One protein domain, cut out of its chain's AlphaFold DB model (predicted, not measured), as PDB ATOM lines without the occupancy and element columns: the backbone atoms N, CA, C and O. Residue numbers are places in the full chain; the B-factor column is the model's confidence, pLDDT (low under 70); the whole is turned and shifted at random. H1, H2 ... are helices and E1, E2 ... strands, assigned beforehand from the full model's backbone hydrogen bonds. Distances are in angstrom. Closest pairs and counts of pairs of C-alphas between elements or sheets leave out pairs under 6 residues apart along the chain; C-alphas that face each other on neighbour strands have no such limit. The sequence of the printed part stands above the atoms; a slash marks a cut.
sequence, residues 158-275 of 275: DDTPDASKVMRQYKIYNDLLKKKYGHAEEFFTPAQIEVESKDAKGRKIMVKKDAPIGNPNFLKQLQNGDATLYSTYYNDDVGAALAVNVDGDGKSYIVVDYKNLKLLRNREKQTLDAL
ATOM      1  N   ASP A 158      16.291   1.455 682.409       96.06
ATOM      2  CA  ASP A 158      16.892   2.119 683.568       96.06
ATOM      3  C   ASP A 158      16.911   1.141 684.746       96.06
ATOM      4  O   ASP A 158      15.902   0.992 685.443       96.06
ATOM      5  N   ASP A 159      18.013   0.419 684.929       95.62
ATOM      6  CA  ASP A 159      18.112  -0.667 685.908       95.62
ATOM      7  C   ASP A 159      18.556  -0.218 687.306       95.62
ATOM      8  O   ASP A 159      19.023   0.899 687.525       95.62
ATOM      9  N   THR A 160      18.395  -1.115 688.274       96.38
ATOM     10  CA  THR A 160      19.001  -0.991 689.602       96.38
ATOM     11  C   THR A 160      20.454  -1.496 689.579       96.38
ATOM     12  O   THR A 160      20.831  -2.222 688.660       96.38
ATOM     13  N   PRO A 161      21.307  -1.146 690.564       96.62
ATOM     14  CA  PRO A 161      22.721  -1.558 690.567       96.62
ATOM     15  C   PRO A 161      22.967  -3.079 690.523       96.62
ATOM     16  O   PRO A 161      24.013  -3.527 690.057       96.62
ATOM     17  N   ASP A 162      21.993  -3.871 690.964       96.25
ATOM     18  CA  ASP A 162      21.945  -5.336 690.886       96.25
ATOM     19  C   ASP A 162      21.374  -5.882 689.558       96.25
ATOM     20  O   ASP A 162      21.200  -7.090 689.413       96.25
ATOM     21  N   ALA A 163      21.091  -5.016 688.580       96.94
ATOM     22  CA  ALA A 163      20.540  -5.344 687.262       96.94
ATOM     23  C   ALA A 163      19.198  -6.116 687.305       96.94
ATOM     24  O   ALA A 163      18.906  -6.966 686.460       96.94
ATOM     25  N   SER A 164      18.369  -5.860 688.321       97.12
ATOM     26  CA  SER A 164      17.165  -6.655 688.599       97.12
ATOM     27  C   SER A 164      16.143  -6.692 687.449       97.12
ATOM     28  O   SER A 164      15.444  -7.699 687.273       97.12
ATOM     29  N   LYS A 165      16.031  -5.621 686.652       97.31
ATOM     30  CA  LYS A 165      15.049  -5.517 685.563       97.31
ATOM     31  C   LYS A 165      15.479  -6.330 684.350       97.31
ATOM     32  O   LYS A 165      14.684  -7.142 683.873       97.31
ATOM     33  N   VAL A 166      16.721  -6.174 683.890       96.81
ATOM     34  CA  VAL A 166      17.227  -6.965 682.761       96.81
ATOM     35  C   VAL A 166      17.323  -8.440 683.121       96.81
ATOM     36  O   VAL A 166      16.973  -9.277 682.300       96.81
ATOM     37  N   MET A 167      17.664  -8.778 684.369       97.38
ATOM     38  CA  MET A 167      17.684 -10.170 684.829       97.38
ATOM     39  C   MET A 167      16.299 -10.820 684.793       97.38
ATOM     40  O   MET A 167      16.163 -11.994 684.441       97.38
ATOM     41  N   ARG A 168      15.240 -10.058 685.098       96.88
ATOM     42  CA  ARG A 168      13.863 -10.532 684.925       96.88
ATOM     43  C   ARG A 168      13.553 -10.807 683.454       96.88
ATOM     44  O   ARG A 168      12.977 -11.850 683.154       96.88
ATOM     45  N   GLN A 169      13.919  -9.893 682.556       96.38
ATOM     46  CA  GLN A 169      13.687 -10.058 681.121       96.38
ATOM     47  C   GLN A 169      14.483 -11.243 680.562       96.38
ATOM     48  O   GLN A 169      13.919 -12.089 679.874       96.38
ATOM     49  N   TYR A 170      15.753 -11.362 680.940       97.00
ATOM     50  CA  TYR A 170      16.621 -12.482 680.605       97.00
ATOM     51  C   TYR A 170      15.995 -13.818 681.006       97.00
ATOM     52  O   TYR A 170      15.865 -14.701 680.168       97.00
ATOM     53  N   LYS A 171      15.497 -13.948 682.243       96.62
ATOM     54  CA  LYS A 171      14.836 -15.180 682.696       96.62
ATOM     55  C   LYS A 171      13.605 -15.534 681.854       96.62
ATOM     56  O   LYS A 171      13.447 -16.687 681.466       96.62
ATOM     57  N   ILE A 172      12.759 -14.548 681.541       96.69
ATOM     58  CA  ILE A 172      11.567 -14.752 680.699       96.69
ATOM     59  C   ILE A 172      11.974 -15.277 679.317       96.69
ATOM     60  O   ILE A 172      11.423 -16.273 678.848       96.69
ATOM     61  N   TYR A 173      12.942 -14.629 678.667       97.00
ATOM     62  CA  TYR A 173      13.397 -15.050 677.342       97.00
ATOM     63  C   TYR A 173      14.141 -16.380 677.381       97.00
ATOM     64  O   TYR A 173      13.966 -17.182 676.468       97.00
ATOM     65  N   ASN A 174      14.878 -16.667 678.452       95.56
ATOM     66  CA  ASN A 174      15.533 -17.951 678.647       95.56
ATOM     67  C   ASN A 174      14.520 -19.102 678.676       95.56
ATOM     68  O   ASN A 174      14.696 -20.090 677.965       95.56
ATOM     69  N   ASP A 175      13.415 -18.945 679.408       95.81
ATOM     70  CA  ASP A 175      12.352 -19.953 679.464       95.81
ATOM     71  C   ASP A 175      11.650 -20.127 678.103       95.81
ATOM     72  O   ASP A 175      11.359 -21.249 677.676       95.81
ATOM     73  N   LEU A 176      11.403 -19.025 677.382       95.94
ATOM     74  CA  LEU A 176      10.773 -19.052 676.056       95.94
ATOM     75  C   LEU A 176      11.671 -19.696 674.990       95.94
ATOM     76  O   LEU A 176      11.188 -20.497 674.185       95.94
ATOM     77  N   LEU A 177      12.962 -19.362 674.981       95.12
ATOM     78  CA  LEU A 177      13.939 -19.902 674.037       95.12
ATOM     79  C   LEU A 177      14.218 -21.373 674.327       95.12
ATOM     80  O   LEU A 177      14.163 -22.178 673.401       95.12
ATOM     81  N   LYS A 178      14.364 -21.751 675.602       94.94
ATOM     82  CA  LYS A 178      14.448 -23.155 676.020       94.94
ATOM     83  C   LYS A 178      13.241 -23.956 675.547       94.94
ATOM     84  O   LYS A 178      13.401 -25.052 675.024       94.94
ATOM     85  N   LYS A 179      12.028 -23.410 675.685       94.44
ATOM     86  CA  LYS A 179      10.804 -24.076 675.218       94.44
ATOM     87  C   LYS A 179      10.752 -24.226 673.694       94.44
ATOM     88  O   LYS A 179      10.172 -25.192 673.209       94.44
ATOM     89  N   LYS A 180      11.286 -23.258 672.944       93.50
ATOM     90  CA  LYS A 180      11.192 -23.228 671.478       93.50
ATOM     91  C   LYS A 180      12.305 -24.014 670.781       93.50
ATOM     92  O   LYS A 180      12.025 -24.661 669.778       93.50
ATOM     93  N   TYR A 181      13.531 -23.922 671.283       91.94
ATOM     94  CA  TYR A 181      14.725 -24.467 670.638       91.94
ATOM     95  C   TYR A 181      15.357 -25.615 671.428       91.94
ATOM     96  O   TYR A 181      16.039 -26.426 670.832       91.94
ATOM     97  N   GLY A 182      15.084 -25.765 672.726       91.06
ATOM     98  CA  GLY A 182      15.714 -26.813 673.533       91.06
ATOM     99  C   GLY A 182      17.174 -26.501 673.869       91.06
ATOM    100  O   GLY A 182      17.601 -25.351 673.766       91.06
ATOM    101  N   HIS A 183      17.893 -27.522 674.348       89.31
ATOM    102  CA  HIS A 183      19.340 -27.515 674.628       89.31
ATOM    103  C   HIS A 183      19.869 -26.233 675.292       89.31
ATOM    104  O   HIS A 183      20.863 -25.656 674.866       89.31
ATOM    105  N   ALA A 184      19.158 -25.765 676.321       91.19
ATOM    106  CA  ALA A 184      19.518 -24.540 677.018       91.19
ATOM    107  C   ALA A 184      20.764 -24.751 677.882       91.19
ATOM    108  O   ALA A 184      20.729 -25.562 678.811       91.19
ATOM    109  N   GLU A 185      21.799 -23.960 677.627       92.44
ATOM    110  CA  GLU A 185      23.019 -23.911 678.428       92.44
ATOM    111  C   GLU A 185      23.306 -22.465 678.831       92.44
ATOM    112  O   GLU A 185      23.290 -21.574 677.984       92.44
ATOM    113  N   GLU A 186      23.512 -22.228 680.128       93.56
ATOM    114  CA  GLU A 186      23.778 -20.900 680.688       93.56
ATOM    115  C   GLU A 186      25.250 -20.770 681.066       93.56
ATOM    116  O   GLU A 186      25.833 -21.652 681.697       93.56
ATOM    117  N   PHE A 187      25.828 -19.622 680.732       93.75
ATOM    118  CA  PHE A 187      27.217 -19.293 680.976       93.75
ATOM    119  C   PHE A 187      27.313 -17.978 681.736       93.75
ATOM    120  O   PHE A 187      26.846 -16.927 681.288       93.75
ATOM    121  N   PHE A 188      27.982 -18.038 682.883       94.38
ATOM    122  CA  PHE A 188      28.239 -16.879 683.719       94.38
ATOM    123  C   PHE A 188      29.731 -16.761 684.012       94.38
ATOM    124  O   PHE A 188      30.324 -17.651 684.620       94.38
ATOM    125  N   THR A 189      30.326 -15.641 683.603       94.56
ATOM    126  CA  THR A 189      31.667 -15.254 684.053       94.56
ATOM    127  C   THR A 189      31.510 -14.206 685.153       94.56
ATOM    128  O   THR A 189      31.061 -13.097 684.852       94.56
ATOM    129  N   PRO A 190      31.833 -14.523 686.419       94.38
ATOM    130  CA  PRO A 190      31.731 -13.572 687.517       94.38
ATOM    131  C   PRO A 190      32.890 -12.575 687.529       94.38
ATOM    132  O   PRO A 190      34.035 -12.914 687.232       94.38
ATOM    133  N   ALA A 191      32.609 -11.367 688.016       94.19
ATOM    134  CA  ALA A 191      33.656 -10.434 688.405       94.19
ATOM    135  C   ALA A 191      34.388 -10.928 689.664       94.19
ATOM    136  O   ALA A 191      33.775 -11.484 690.577       94.19
ATOM    137  N   GLN A 192      35.690 -10.660 689.752       93.88
ATOM    138  CA  GLN A 192      36.487 -10.948 690.947       93.88
ATOM    139  C   GLN A 192      36.366  -9.800 691.954       93.88
ATOM    140  O   GLN A 192      36.772  -8.674 691.667       93.88
ATOM    141  N   ILE A 193      35.847 -10.081 693.148       90.62
ATOM    142  CA  ILE A 193      35.727  -9.113 694.244       90.62
ATOM    143  C   ILE A 193      36.626  -9.495 695.418       90.62
ATOM    144  O   ILE A 193      36.799 -10.668 695.739       90.62
ATOM    145  N   GLU A 194      37.197  -8.495 696.087       89.94
ATOM    146  CA  GLU A 194      37.966  -8.709 697.312       89.94
ATOM    147  C   GLU A 194      37.030  -8.725 698.521       89.94
ATOM    148  O   GLU A 194      36.344  -7.745 698.812       89.94
ATOM    149  N   VAL A 195      37.006  -9.847 699.235       87.25
ATOM    150  CA  VAL A 195      36.172 -10.044 700.421       87.25
ATOM    151  C   VAL A 195      37.066 -10.275 701.630       87.25
ATOM    152  O   VAL A 195      38.017 -11.059 701.579       87.25
ATOM    153  N   GLU A 196      36.745  -9.610 702.738       87.38
ATOM    154  CA  GLU A 196      37.404  -9.861 704.015       87.38
ATOM    155  C   GLU A 196      37.036 -11.271 704.513       87.38
ATOM    156  O   GLU A 196      35.868 -11.600 704.721       87.38
ATOM    157  N   SER A 197      38.043 -12.119 704.699       86.00
ATOM    158  CA  SER A 197      37.931 -13.471 705.246       86.00
ATOM    159  C   SER A 197      38.837 -13.617 706.465       86.00
ATOM    160  O   SER A 197      39.718 -12.795 706.703       86.00
ATOM    161  N   LYS A 198      38.646 -14.673 707.257       87.62
ATOM    162  CA  LYS A 198      39.556 -15.019 708.356       87.62
ATOM    163  C   LYS A 198      40.451 -16.183 707.950       87.62
ATOM    164  O   LYS A 198      39.968 -17.142 707.355       87.62
ATOM    165  N   ASP A 199      41.741 -16.095 708.260       85.00
ATOM    166  CA  ASP A 199      42.664 -17.219 708.107       85.00
ATOM    167  C   ASP A 199      42.448 -18.283 709.204       85.00
ATOM    168  O   ASP A 199      41.677 -18.084 710.147       85.00
ATOM    169  N   ALA A 200      43.165 -19.409 709.122       83.44
ATOM    170  CA  ALA A 200      43.102 -20.486 710.120       83.44
ATOM    171  C   ALA A 200      43.480 -20.043 711.554       83.44
ATOM    172  O   ALA A 200      43.271 -20.788 712.507       83.44
ATOM    173  N   LYS A 201      44.041 -18.835 711.716       85.06
ATOM    174  CA  LYS A 201      44.428 -18.221 712.992       85.06
ATOM    175  C   LYS A 201      43.495 -17.066 713.391       85.06
ATOM    176  O   LYS A 201      43.790 -16.349 714.343       85.06
ATOM    177  N   GLY A 202      42.384 -16.868 712.677       82.75
ATOM    178  CA  GLY A 202      41.382 -15.840 712.958       82.75
ATOM    179  C   GLY A 202      41.753 -14.420 712.513       82.75
ATOM    180  O   GLY A 202      41.013 -13.486 712.828       82.75
ATOM    181  N   ARG A 203      42.863 -14.229 711.788       86.94
ATOM    182  CA  ARG A 203      43.301 -12.918 711.284       86.94
ATOM    183  C   ARG A 203      42.527 -12.549 710.025       86.94
ATOM    184  O   ARG A 203      42.323 -13.393 709.156       86.94
ATOM    185  N   LYS A 204      42.137 -11.279 709.924       87.88
ATOM    186  CA  LYS A 204      41.476 -10.720 708.740       87.88
ATOM    187  C   LYS A 204      42.452 -10.703 707.561       87.88
ATOM    188  O   LYS A 204      43.535 -10.132 707.672       87.88
ATOM    189  N   ILE A 205      42.067 -11.324 706.458       88.44
ATOM    190  CA  ILE A 205      42.786 -11.349 705.184       88.44
ATOM    191  C   ILE A 205      41.819 -10.966 704.063       88.44
ATOM    192  O   ILE A 205      40.638 -11.298 704.128       88.44
ATOM    193  N   MET A 206      42.308 -10.289 703.029       87.81
ATOM    194  CA  MET A 206      41.519 -10.028 701.822       87.81
ATOM    195  C   MET A 206      41.698 -11.194 700.855       87.81
ATOM    196  O   MET A 206      42.828 -11.576 700.551       87.81
ATOM    197  N   VAL A 207      40.594 -11.779 700.397       89.38
ATOM    198  CA  VAL A 207      40.600 -12.910 699.461       89.38
ATOM    199  C   VAL A 207      39.747 -12.551 698.254       89.38
ATOM    200  O   VAL A 207      38.632 -12.058 698.412       89.38
ATOM    201  N   LYS A 208      40.267 -12.812 697.052       91.25
ATOM    202  CA  LYS A 208      39.502 -12.672 695.811       91.25
ATOM    203  C   LYS A 208      38.492 -13.809 695.700       91.25
ATOM    204  O   LYS A 208      38.851 -14.969 695.898       91.25
ATOM    205  N   LYS A 209      37.237 -13.461 695.445       92.94
ATOM    206  CA  LYS A 209      36.127 -14.391 695.261       92.94
ATOM    207  C   LYS A 209      35.264 -13.950 694.091       92.94
ATOM    208  O   LYS A 209      35.165 -12.759 693.801       92.94
ATOM    209  N   ASP A 210      34.578 -14.916 693.507       94.12
ATOM    210  CA  ASP A 210      33.581 -14.687 692.474       94.12
ATOM    211  C   ASP A 210      32.389 -13.912 693.042       94.12
ATOM    212  O   ASP A 210      31.798 -14.286 694.062       94.12
ATOM    213  N   ALA A 211      32.038 -12.809 692.386       93.56
ATOM    214  CA  ALA A 211      30.852 -12.044 692.723       93.56
ATOM    215  C   ALA A 211      29.590 -12.817 692.301       93.56
ATOM    216  O   ALA A 211      29.519 -13.299 691.168       93.56
ATOM    217  N   PRO A 212      28.563 -12.914 693.165       94.00
ATOM    218  CA  PRO A 212      27.315 -13.558 692.785       94.00
ATOM    219  C   PRO A 212      26.556 -12.723 691.742       94.00
ATOM    220  O   PRO A 212      26.667 -11.490 691.710       94.00
ATOM    221  N   ILE A 213      25.738 -13.395 690.927       93.75
ATOM    222  CA  ILE A 213      24.779 -12.744 690.022       93.75
ATOM    223  C   ILE A 213      23.862 -11.835 690.848       93.75
ATOM    224  O   ILE A 213      23.354 -12.240 691.895       93.75
ATOM    225  N   GLY A 214      23.656 -10.601 690.385       92.94
ATOM    226  CA  GLY A 214      22.798  -9.631 691.071       92.94
ATOM    227  C   GLY A 214      23.396  -9.050 692.356       92.94
ATOM    228  O   GLY A 214      22.668  -8.573 693.222       92.94
ATOM    229  N   ASN A 215      24.721  -9.081 692.524       94.50
ATOM    230  CA  ASN A 215      25.364  -8.314 693.591       94.50
ATOM    231  C   ASN A 215      25.157  -6.790 693.392       94.50
ATOM    232  O   ASN A 215      24.893  -6.352 692.275       94.50
ATOM    233  N   PRO A 216      25.343  -5.943 694.425       96.25
ATOM    234  CA  PRO A 216      25.085  -4.499 694.326       96.25
ATOM    235  C   PRO A 216      25.901  -3.721 693.279       96.25
ATOM    236  O   PRO A 216      25.603  -2.557 693.038       96.25
ATOM    237  N   ASN A 217      26.937  -4.320 692.685       95.56
ATOM    238  CA  ASN A 217      27.740  -3.719 691.619       95.56
ATOM    239  C   ASN A 217      27.558  -4.435 690.269       95.56
ATOM    240  O   ASN A 217      28.309  -4.158 689.333       95.56
ATOM    241  N   PHE A 218      26.601  -5.359 690.161       96.62
ATOM    242  CA  PHE A 218      26.480  -6.262 689.023       96.62
ATOM    243  C   PHE A 218      26.255  -5.527 687.700       96.62
ATOM    244  O   PHE A 218      26.930  -5.827 686.720       96.62
ATOM    245  N   LEU A 219      25.405  -4.497 687.682       96.19
ATOM    246  CA  LEU A 219      25.171  -3.682 686.487       96.19
ATOM    247  C   LEU A 219      26.468  -3.041 685.967       96.19
ATOM    248  O   LEU A 219      26.749  -3.064 684.773       96.19
ATOM    249  N   LYS A 220      27.297  -2.515 686.876       95.50
ATOM    250  CA  LYS A 220      28.583  -1.901 686.527       95.50
ATOM    251  C   LYS A 220      29.605  -2.941 686.065       95.50
ATOM    252  O   LYS A 220      30.378  -2.672 685.155       95.50
ATOM    253  N   GLN A 221      29.598  -4.125 686.674       95.25
ATOM    254  CA  GLN A 221      30.459  -5.237 686.262       95.25
ATOM    255  C   GLN A 221      30.119  -5.708 684.844       95.25
ATOM    256  O   GLN A 221      31.030  -5.919 684.049       95.25
ATOM    257  N   LEU A 222      28.828  -5.795 684.505       94.12
ATOM    258  CA  LEU A 222      28.370  -6.069 683.140       94.12
ATOM    259  C   LEU A 222      28.810  -4.961 682.171       94.12
ATOM    260  O   LEU A 222      29.349  -5.252 681.109       94.12
ATOM    261  N   GLN A 223      28.646  -3.691 682.555       93.75
ATOM    262  CA  GLN A 223      29.040  -2.541 681.732       93.75
ATOM    263  C   GLN A 223      30.539  -2.512 681.408       93.75
ATOM    264  O   GLN A 223      30.933  -2.163 680.297       93.75
ATOM    265  N   ASN A 224      31.376  -2.881 682.374       92.00
ATOM    266  CA  ASN A 224      32.827  -2.911 682.208       92.00
ATOM    267  C   ASN A 224      33.334  -4.162 681.470       92.00
ATOM    268  O   ASN A 224      34.503  -4.201 681.089       92.00
ATOM    269  N   GLY A 225      32.492  -5.188 681.309       90.31
ATOM    270  CA  GLY A 225      32.915  -6.515 680.857       90.31
ATOM    271  C   GLY A 225      33.653  -7.334 681.925       90.31
ATOM    272  O   GLY A 225      34.255  -8.353 681.597       90.31
ATOM    273  N   ASP A 226      33.602  -6.915 683.196       92.62
ATOM    274  CA  ASP A 226      34.150  -7.668 684.333       92.62
ATOM    275  C   ASP A 226      33.295  -8.906 684.647       92.62
ATOM    276  O   ASP A 226      33.791  -9.883 685.207       92.62
ATOM    277  N   ALA A 227      32.005  -8.850 684.308       93.94
ATOM    278  CA  ALA A 227      31.089  -9.976 684.355       93.94
ATOM    279  C   ALA A 227      30.367 -10.131 683.014       93.94
ATOM    280  O   ALA A 227      30.063  -9.141 682.350       93.94
ATOM    281  N   THR A 228      30.047 -11.366 682.638       94.56
ATOM    282  CA  THR A 228      29.252 -11.668 681.439       94.56
ATOM    283  C   THR A 228      28.217 -12.736 681.752       94.56
ATOM    284  O   THR A 228      28.486 -13.669 682.508       94.56
ATOM    285  N   LEU A 229      27.022 -12.587 681.180       94.81
ATOM    286  CA  LEU A 229      25.935 -13.549 681.313       94.81
ATOM    287  C   LEU A 229      25.279 -13.765 679.954       94.81
ATOM    288  O   LEU A 229      24.801 -12.814 679.324       94.81
ATOM    289  N   TYR A 230      25.242 -15.021 679.529       96.25
ATOM    290  CA  TYR A 230      24.556 -15.430 678.318       96.25
ATOM    291  C   TYR A 230      24.073 -16.873 678.410       96.25
ATOM    292  O   TYR A 230      24.591 -17.663 679.192       96.25
ATOM    293  N   SER A 231      23.132 -17.220 677.544       95.50
ATOM    294  CA  SER A 231      22.668 -18.584 677.341       95.50
ATOM    295  C   SER A 231      22.603 -18.915 675.860       95.50
ATOM    296  O   SER A 231      22.355 -18.045 675.022       95.50
ATOM    297  N   THR A 232      22.781 -20.188 675.544       95.12
ATOM    298  CA  THR A 232      22.690 -20.733 674.191       95.12
ATOM    299  C   THR A 232      21.571 -21.754 674.092       95.12
ATOM    300  O   THR A 232      21.245 -22.429 675.067       95.12
ATOM    301  N   TYR A 233      20.986 -21.863 672.904       94.19
ATOM    302  CA  TYR A 233      19.909 -22.793 672.580       94.19
ATOM    303  C   TYR A 233      20.089 -23.241 671.141       94.19
ATOM    304  O   TYR A 233      20.466 -22.437 670.290       94.19
ATOM    305  N   TYR A 234      19.764 -24.486 670.835       89.94
ATOM    306  CA  TYR A 234      19.790 -24.956 669.458       89.94
ATOM    307  C   TYR A 234      18.877 -26.157 669.274       89.94
ATOM    308  O   TYR A 234      18.668 -26.943 670.194       89.94
ATOM    309  N   ASN A 235      18.366 -26.302 668.061       88.06
ATOM    310  CA  ASN A 235      17.782 -27.534 667.548       88.06
ATOM    311  C   ASN A 235      18.392 -27.846 666.173       88.06
ATOM    312  O   ASN A 235      19.319 -27.169 665.731       88.06
ATOM    313  N   ASP A 236      17.822 -28.820 665.470       83.31
ATOM    314  CA  ASP A 236      18.301 -29.252 664.153       83.31
ATOM    315  C   ASP A 236      18.268 -28.153 663.072       83.31
ATOM    316  O   ASP A 236      18.921 -28.272 662.042       83.31
ATOM    317  N   ASP A 237      17.527 -27.062 663.257       86.19
ATOM    318  CA  ASP A 237      17.389 -26.030 662.226       86.19
ATOM    319  C   ASP A 237      18.020 -24.693 662.628       86.19
ATOM    320  O   ASP A 237      18.518 -23.957 661.773       86.19
ATOM    321  N   VAL A 238      17.971 -24.338 663.912       90.25
ATOM    322  CA  VAL A 238      18.221 -22.978 664.400       90.25
ATOM    323  C   VAL A 238      19.041 -23.000 665.680       90.25
ATOM    324  O   VAL A 238      18.676 -23.666 666.646       90.25
ATOM    325  N   GLY A 239      20.087 -22.176 665.700       91.31
ATOM    326  CA  GLY A 239      20.838 -21.802 666.892       91.31
ATOM    327  C   GLY A 239      20.411 -20.415 667.362       91.31
ATOM    328  O   GLY A 239      20.077 -19.550 666.546       91.31
ATOM    329  N   ALA A 240      20.393 -20.208 668.674       94.62
ATOM    330  CA  ALA A 240      20.101 -18.931 669.296       94.62
ATOM    331  C   ALA A 240      21.029 -18.657 670.487       94.62
ATOM    332  O   ALA A 240      21.324 -19.556 671.273       94.62
ATOM    333  N   ALA A 241      21.421 -17.398 670.665       96.12
ATOM    334  CA  ALA A 241      22.161 -16.921 671.827       96.12
ATOM    335  C   ALA A 241      21.431 -15.732 672.461       96.12
ATOM    336  O   ALA A 241      21.092 -14.774 671.770       96.12
ATOM    337  N   LEU A 242      21.194 -15.794 673.771       97.19
ATOM    338  CA  LEU A 242      20.615 -14.725 674.586       97.19
ATOM    339  C   LEU A 242      21.711 -14.142 675.477       97.19
ATOM    340  O   LEU A 242      22.303 -14.880 676.253       97.19
ATOM    341  N   ALA A 243      21.949 -12.836 675.426       96.75
ATOM    342  CA  ALA A 243      22.954 -12.166 676.252       96.75
ATOM    343  C   ALA A 243      22.370 -10.968 677.007       96.75
ATOM    344  O   ALA A 243      21.460 -10.296 676.512       96.75
ATOM    345  N   VAL A 244      22.921 -10.683 678.188       96.12
ATOM    346  CA  VAL A 244      22.676  -9.441 678.935       96.12
ATOM    347  C   VAL A 244      23.783  -8.444 678.621       96.12
ATOM    348  O   VAL A 244      24.959  -8.761 678.771       96.12
ATOM    349  N   ASN A 245      23.404  -7.230 678.227       94.81
ATOM    350  CA  ASN A 245      24.328  -6.147 677.918       94.81
ATOM    351  C   ASN A 245      23.949  -4.859 678.655       94.81
ATOM    352  O   ASN A 245      22.811  -4.678 679.096       94.81
ATOM    353  N   VAL A 246      24.925  -3.959 678.776       94.38
ATOM    354  CA  VAL A 246      24.750  -2.610 679.324       94.38
ATOM    355  C   VAL A 246      25.425  -1.626 678.382       94.38
ATOM    356  O   VAL A 246      26.572  -1.834 677.988       94.38
ATOM    357  N   ASP A 247      24.708  -0.578 677.986       90.75
ATOM    358  CA  ASP A 247      25.235   0.423 677.067       90.75
ATOM    359  C   ASP A 247      26.211   1.400 677.754       90.75
ATOM    360  O   ASP A 247      26.452   1.368 678.968       90.75
ATOM    361  N   GLY A 248      26.798   2.300 676.962       86.00
ATOM    362  CA  GLY A 248      27.709   3.328 677.474       86.00
ATOM    363  C   GLY A 248      27.068   4.298 678.476       86.00
ATOM    364  O   GLY A 248      27.786   4.876 679.289       86.00
ATOM    365  N   ASP A 249      25.738   4.429 678.466       89.44
ATOM    366  CA  ASP A 249      24.972   5.299 679.361       89.44
ATOM    367  C   ASP A 249      24.493   4.560 680.630       89.44
ATOM    368  O   ASP A 249      23.817   5.145 681.479       89.44
ATOM    369  N   GLY A 250      24.863   3.282 680.794       89.62
ATOM    370  CA  GLY A 250      24.515   2.459 681.954       89.62
ATOM    371  C   GLY A 250      23.119   1.834 681.882       89.62
ATOM    372  O   GLY A 250      22.634   1.314 682.888       89.62
ATOM    373  N   LYS A 251      22.457   1.876 680.722       95.31
ATOM    374  CA  LYS A 251      21.151   1.250 680.505       95.31
ATOM    375  C   LYS A 251      21.334  -0.204 680.095       95.31
ATOM    376  O   LYS A 251      22.097  -0.514 679.181       95.31
ATOM    377  N   SER A 252      20.624  -1.102 680.764       96.56
ATOM    378  CA  SER A 252      20.687  -2.535 680.485       96.56
ATOM    379  C   SER A 252      19.694  -2.941 679.399       96.56
ATOM    380  O   SER A 252      18.662  -2.299 679.204       96.56
ATOM    381  N   TYR A 253      20.005  -4.010 678.674       97.06
ATOM    382  CA  TYR A 253      19.131  -4.598 677.663       97.06
ATOM    383  C   TYR A 253      19.539  -6.046 677.382       97.06
ATOM    384  O   TYR A 253      20.667  -6.461 677.659       97.06
ATOM    385  N   ILE A 254      18.618  -6.828 676.821       97.00
ATOM    386  CA  ILE A 254      18.930  -8.162 676.297       97.00
ATOM    387  C   ILE A 254      19.260  -8.097 674.808       97.00
ATOM    388  O   ILE A 254      18.768  -7.228 674.088       97.00
ATOM    389  N   VAL A 255      20.047  -9.048 674.324       97.00
ATOM    390  CA  VAL A 255      20.259  -9.282 672.891       97.00
ATOM    391  C   VAL A 255      19.958 -10.737 672.593       97.00
ATOM    392  O   VAL A 255      20.398 -11.607 673.341       97.00
ATOM    393  N   VAL A 256      19.217 -11.000 671.516       96.69
ATOM    394  CA  VAL A 256      19.006 -12.361 671.014       96.69
ATOM    395  C   VAL A 256      19.498 -12.463 669.581       96.69
ATOM    396  O   VAL A 256      18.960 -11.794 668.704       96.69
ATOM    397  N   ASP A 257      20.501 -13.298 669.346       95.50
ATOM    398  CA  ASP A 257      21.014 -13.632 668.016       95.50
ATOM    399  C   ASP A 257      20.480 -14.992 667.601       95.50
ATOM    400  O   ASP A 257      20.516 -15.931 668.389       95.50
ATOM    401  N   TYR A 258      19.977 -15.085 666.380       95.00
ATOM    402  CA  TYR A 258      19.447 -16.298 665.787       95.00
ATOM    403  C   TYR A 258      20.187 -16.587 664.491       95.00
ATOM    404  O   TYR A 258      20.305 -15.701 663.642       95.00
ATOM    405  N   LYS A 259      20.571 -17.845 664.279       92.06
ATOM    406  CA  LYS A 259      21.143 -18.331 663.020       92.06
ATOM    407  C   LYS A 259      20.418 -19.567 662.513       92.06
ATOM    408  O   LYS A 259      20.041 -20.434 663.299       92.06
ATOM    409  N   ASN A 260      20.268 -19.675 661.197       89.75
ATOM    410  CA  ASN A 260      19.795 -20.901 660.561       89.75
ATOM    411  C   ASN A 260      20.968 -21.870 660.335       89.75
ATOM    412  O   ASN A 260      21.740 -21.707 659.393       89.75
ATOM    413  N   LEU A 261      21.081 -22.882 661.197       85.12
ATOM    414  CA  LEU A 261      22.148 -23.888 661.159       85.12
ATOM    415  C   LEU A 261      21.997 -24.828 659.964       85.12
ATOM    416  O   LEU A 261      22.982 -25.261 659.379       85.12
ATOM    417  N   LYS A 262      20.762 -25.137 659.564       83.69
ATOM    418  CA  LYS A 262      20.500 -26.028 658.429       83.69
ATOM    419  C   LYS A 262      20.968 -25.433 657.105       83.69
ATOM    420  O   LYS A 262      21.537 -26.136 656.276       83.69
ATOM    421  N   LEU A 263      20.732 -24.141 656.901       79.62
ATOM    422  CA  LEU A 263      21.188 -23.419 655.719       79.62
ATOM    423  C   LEU A 263      22.721 -23.374 655.672       79.62
ATOM    424  O   LEU A 263      23.289 -23.611 654.610       79.62
ATOM    425  N   LEU A 264      23.382 -23.160 656.814       75.75
ATOM    426  CA  LEU A 264      24.845 -23.200 656.913       75.75
ATOM    427  C   LEU A 264      25.403 -24.595 656.581       75.75
ATOM    428  O   LEU A 264      26.223 -24.715 655.673       75.75
ATOM    429  N   ARG A 265      24.873 -25.655 657.204       78.00
ATOM    430  CA  ARG A 265      25.276 -27.047 656.938       78.00
ATOM    431  C   ARG A 265      25.060 -27.476 655.490       78.00
ATOM    432  O   ARG A 265      25.901 -28.149 654.899       78.00
ATOM    433  N   ASN A 266      23.944 -27.071 654.881       74.56
ATOM    434  CA  ASN A 266      23.677 -27.374 653.474       74.56
ATOM    435  C   ASN A 266      24.719 -26.739 652.545       74.56
ATOM    436  O   ASN A 266      25.114 -27.363 651.562       74.56
ATOM    437  N   ARG A 267      25.168 -25.517 652.849       72.00
ATOM    438  CA  ARG A 267      26.204 -24.826 652.066       72.00
ATOM    439  C   ARG A 267      27.569 -25.466 652.232       72.00
ATOM    440  O   ARG A 267      28.278 -25.641 651.244       72.00
ATOM    441  N   GLU A 268      27.922 -25.842 653.455       72.38
ATOM    442  CA  GLU A 268      29.160 -26.573 653.703       72.38
ATOM    443  C   GLU A 268      29.172 -27.889 652.930       72.38
ATOM    444  O   GLU A 268      30.112 -28.147 652.183       72.38
ATOM    445  N   LYS A 269      28.083 -28.660 652.992       72.62
ATOM    446  CA  LYS A 269      27.955 -29.900 652.227       72.62
ATOM    447  C   LYS A 269      28.081 -29.680 650.718       72.62
ATOM    448  O   LYS A 269      28.821 -30.405 650.070       72.62
ATOM    449  N   GLN A 270      27.412 -28.669 650.160       69.25
ATOM    450  CA  GLN A 270      27.550 -28.324 648.739       69.25
ATOM    451  C   GLN A 270      28.988 -27.949 648.365       69.25
ATOM    452  O   GLN A 270      29.446 -28.279 647.275       69.25
ATOM    453  N   THR A 271      29.691 -27.256 649.262       68.88
ATOM    454  CA  THR A 271      31.094 -26.886 649.062       68.88
ATOM    455  C   THR A 271      31.984 -28.123 649.104       68.88
ATOM    456  O   THR A 271      32.812 -28.292 648.219       68.88
ATOM    457  N   LEU A 272      31.779 -29.010 650.080       64.25
ATOM    458  CA  LEU A 272      32.497 -30.280 650.196       64.25
ATOM    459  C   LEU A 272      32.255 -31.193 648.989       64.25
ATOM    460  O   LEU A 272      33.204 -31.790 648.501       64.25
ATOM    461  N   ASP A 273      31.021 -31.265 648.483       73.75
ATOM    462  CA  ASP A 273      30.672 -32.051 647.291       73.75
ATOM    463  C   ASP A 273      31.348 -31.513 646.010       73.75
ATOM    464  O   ASP A 273      31.498 -32.248 645.033       73.75
ATOM    465  N   ALA A 274      31.718 -30.229 645.984       70.38
ATOM    466  CA  ALA A 274      32.342 -29.571 644.837       70.38
ATOM    467  C   ALA A 274      33.884 -29.609 644.844       70.38
ATOM    468  O   ALA A 274      34.489 -29.245 643.830       70.38
ATOM    469  N   LEU A 275      34.506 -29.997 645.965       68.38
ATOM    470  CA  LEU A 275      35.960 -30.142 646.129       68.38
ATOM    471  C   LEU A 275      36.438 -31.544 645.726       68.38
ATOM    472  O   LEU A 275      37.551 -31.617 645.155       68.38
TER     473      LEU A 275
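AT A GLANCE: This is residues 158 to 275 of the 275 residues of an uncharacterized protein of Proteobacteria bacterium CAG:495 (UniProt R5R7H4). One antiparallel sheet of four strands, E1 E4 E5 E6, has the long helix H1 packed along one face, the other face bare. The hairpin E2 and E3 makes a long arm beyond E1, while at the other end of the model residues 266 to 275, mostly in H3, stick out; H2 sits beside the strands. The printed part has 118 residues, mixed in class, with three named helices and six named strands in the order H1 E1 E2 E3 H2 E4 E5 E6 H3. It is loose, radius of gyration of the C-alphas 19.6 A, and elongated, spanning 68 by 35 by 28 A.

IN THESE COORDINATES: Find C-alpha 164 at (17.165, -6.655, 688.599); from there H1 runs 25.4 A to residue 181. Next come E1, residues 185 to 189, E2, 192 to 198, E3, 204 to 210, and H2, 218 to 224. Then read E4, 228 to 234, 20.2 A; E5, 238 to 246, 26.1 A; and E6, 252 to 260, 27.1 A. H3, 261 to 274, 20.1 A, ends at C-alpha 274, (32.342, -29.571, 644.837).

HOW THE PARTS SIT: E4, E5 and E6 form a meander, each strand the antiparallel neighbour of the one before; look for N 231 and O 242 at 2.8 A, and N 241 and O 257 at 2.9 A. E1 is the edge strand beside E4, with N 187 and O 230 at 2.8 A. H1 and this sheet make two layers, a helix on one face of a sheet: H1 is over E4 and E5 at a height over the sheet of 8.7 A, along the strands; its closest C-alphas to E5 are Tyr 170 and Val 244, 7.0 A. H2 is at the sheet's level, with C-alphas Gln 223 and Val 246 closest, 4.9 A. H3 only grazes the sheet, with residues 261 to 264; its closest C-alphas to E5 are Leu 261 and Val 238, 5.2 A. E1 runs on into E2 at 70 degrees, and in the hairpin of E2 and E3 N 195 and O 207 are 2.9 A apart. In H1, H2 and H3 every O i to N i+4 pair is within hydrogen-bond range.

THE WHOLE: The C-alphas of Lys 201 and Ala 274, the two farthest apart, are 70.1 A apart. The printed part has no cut and no long link. Mean pLDDT of the printed part is 90.7; residues 270 to 272 and 275 are under 70.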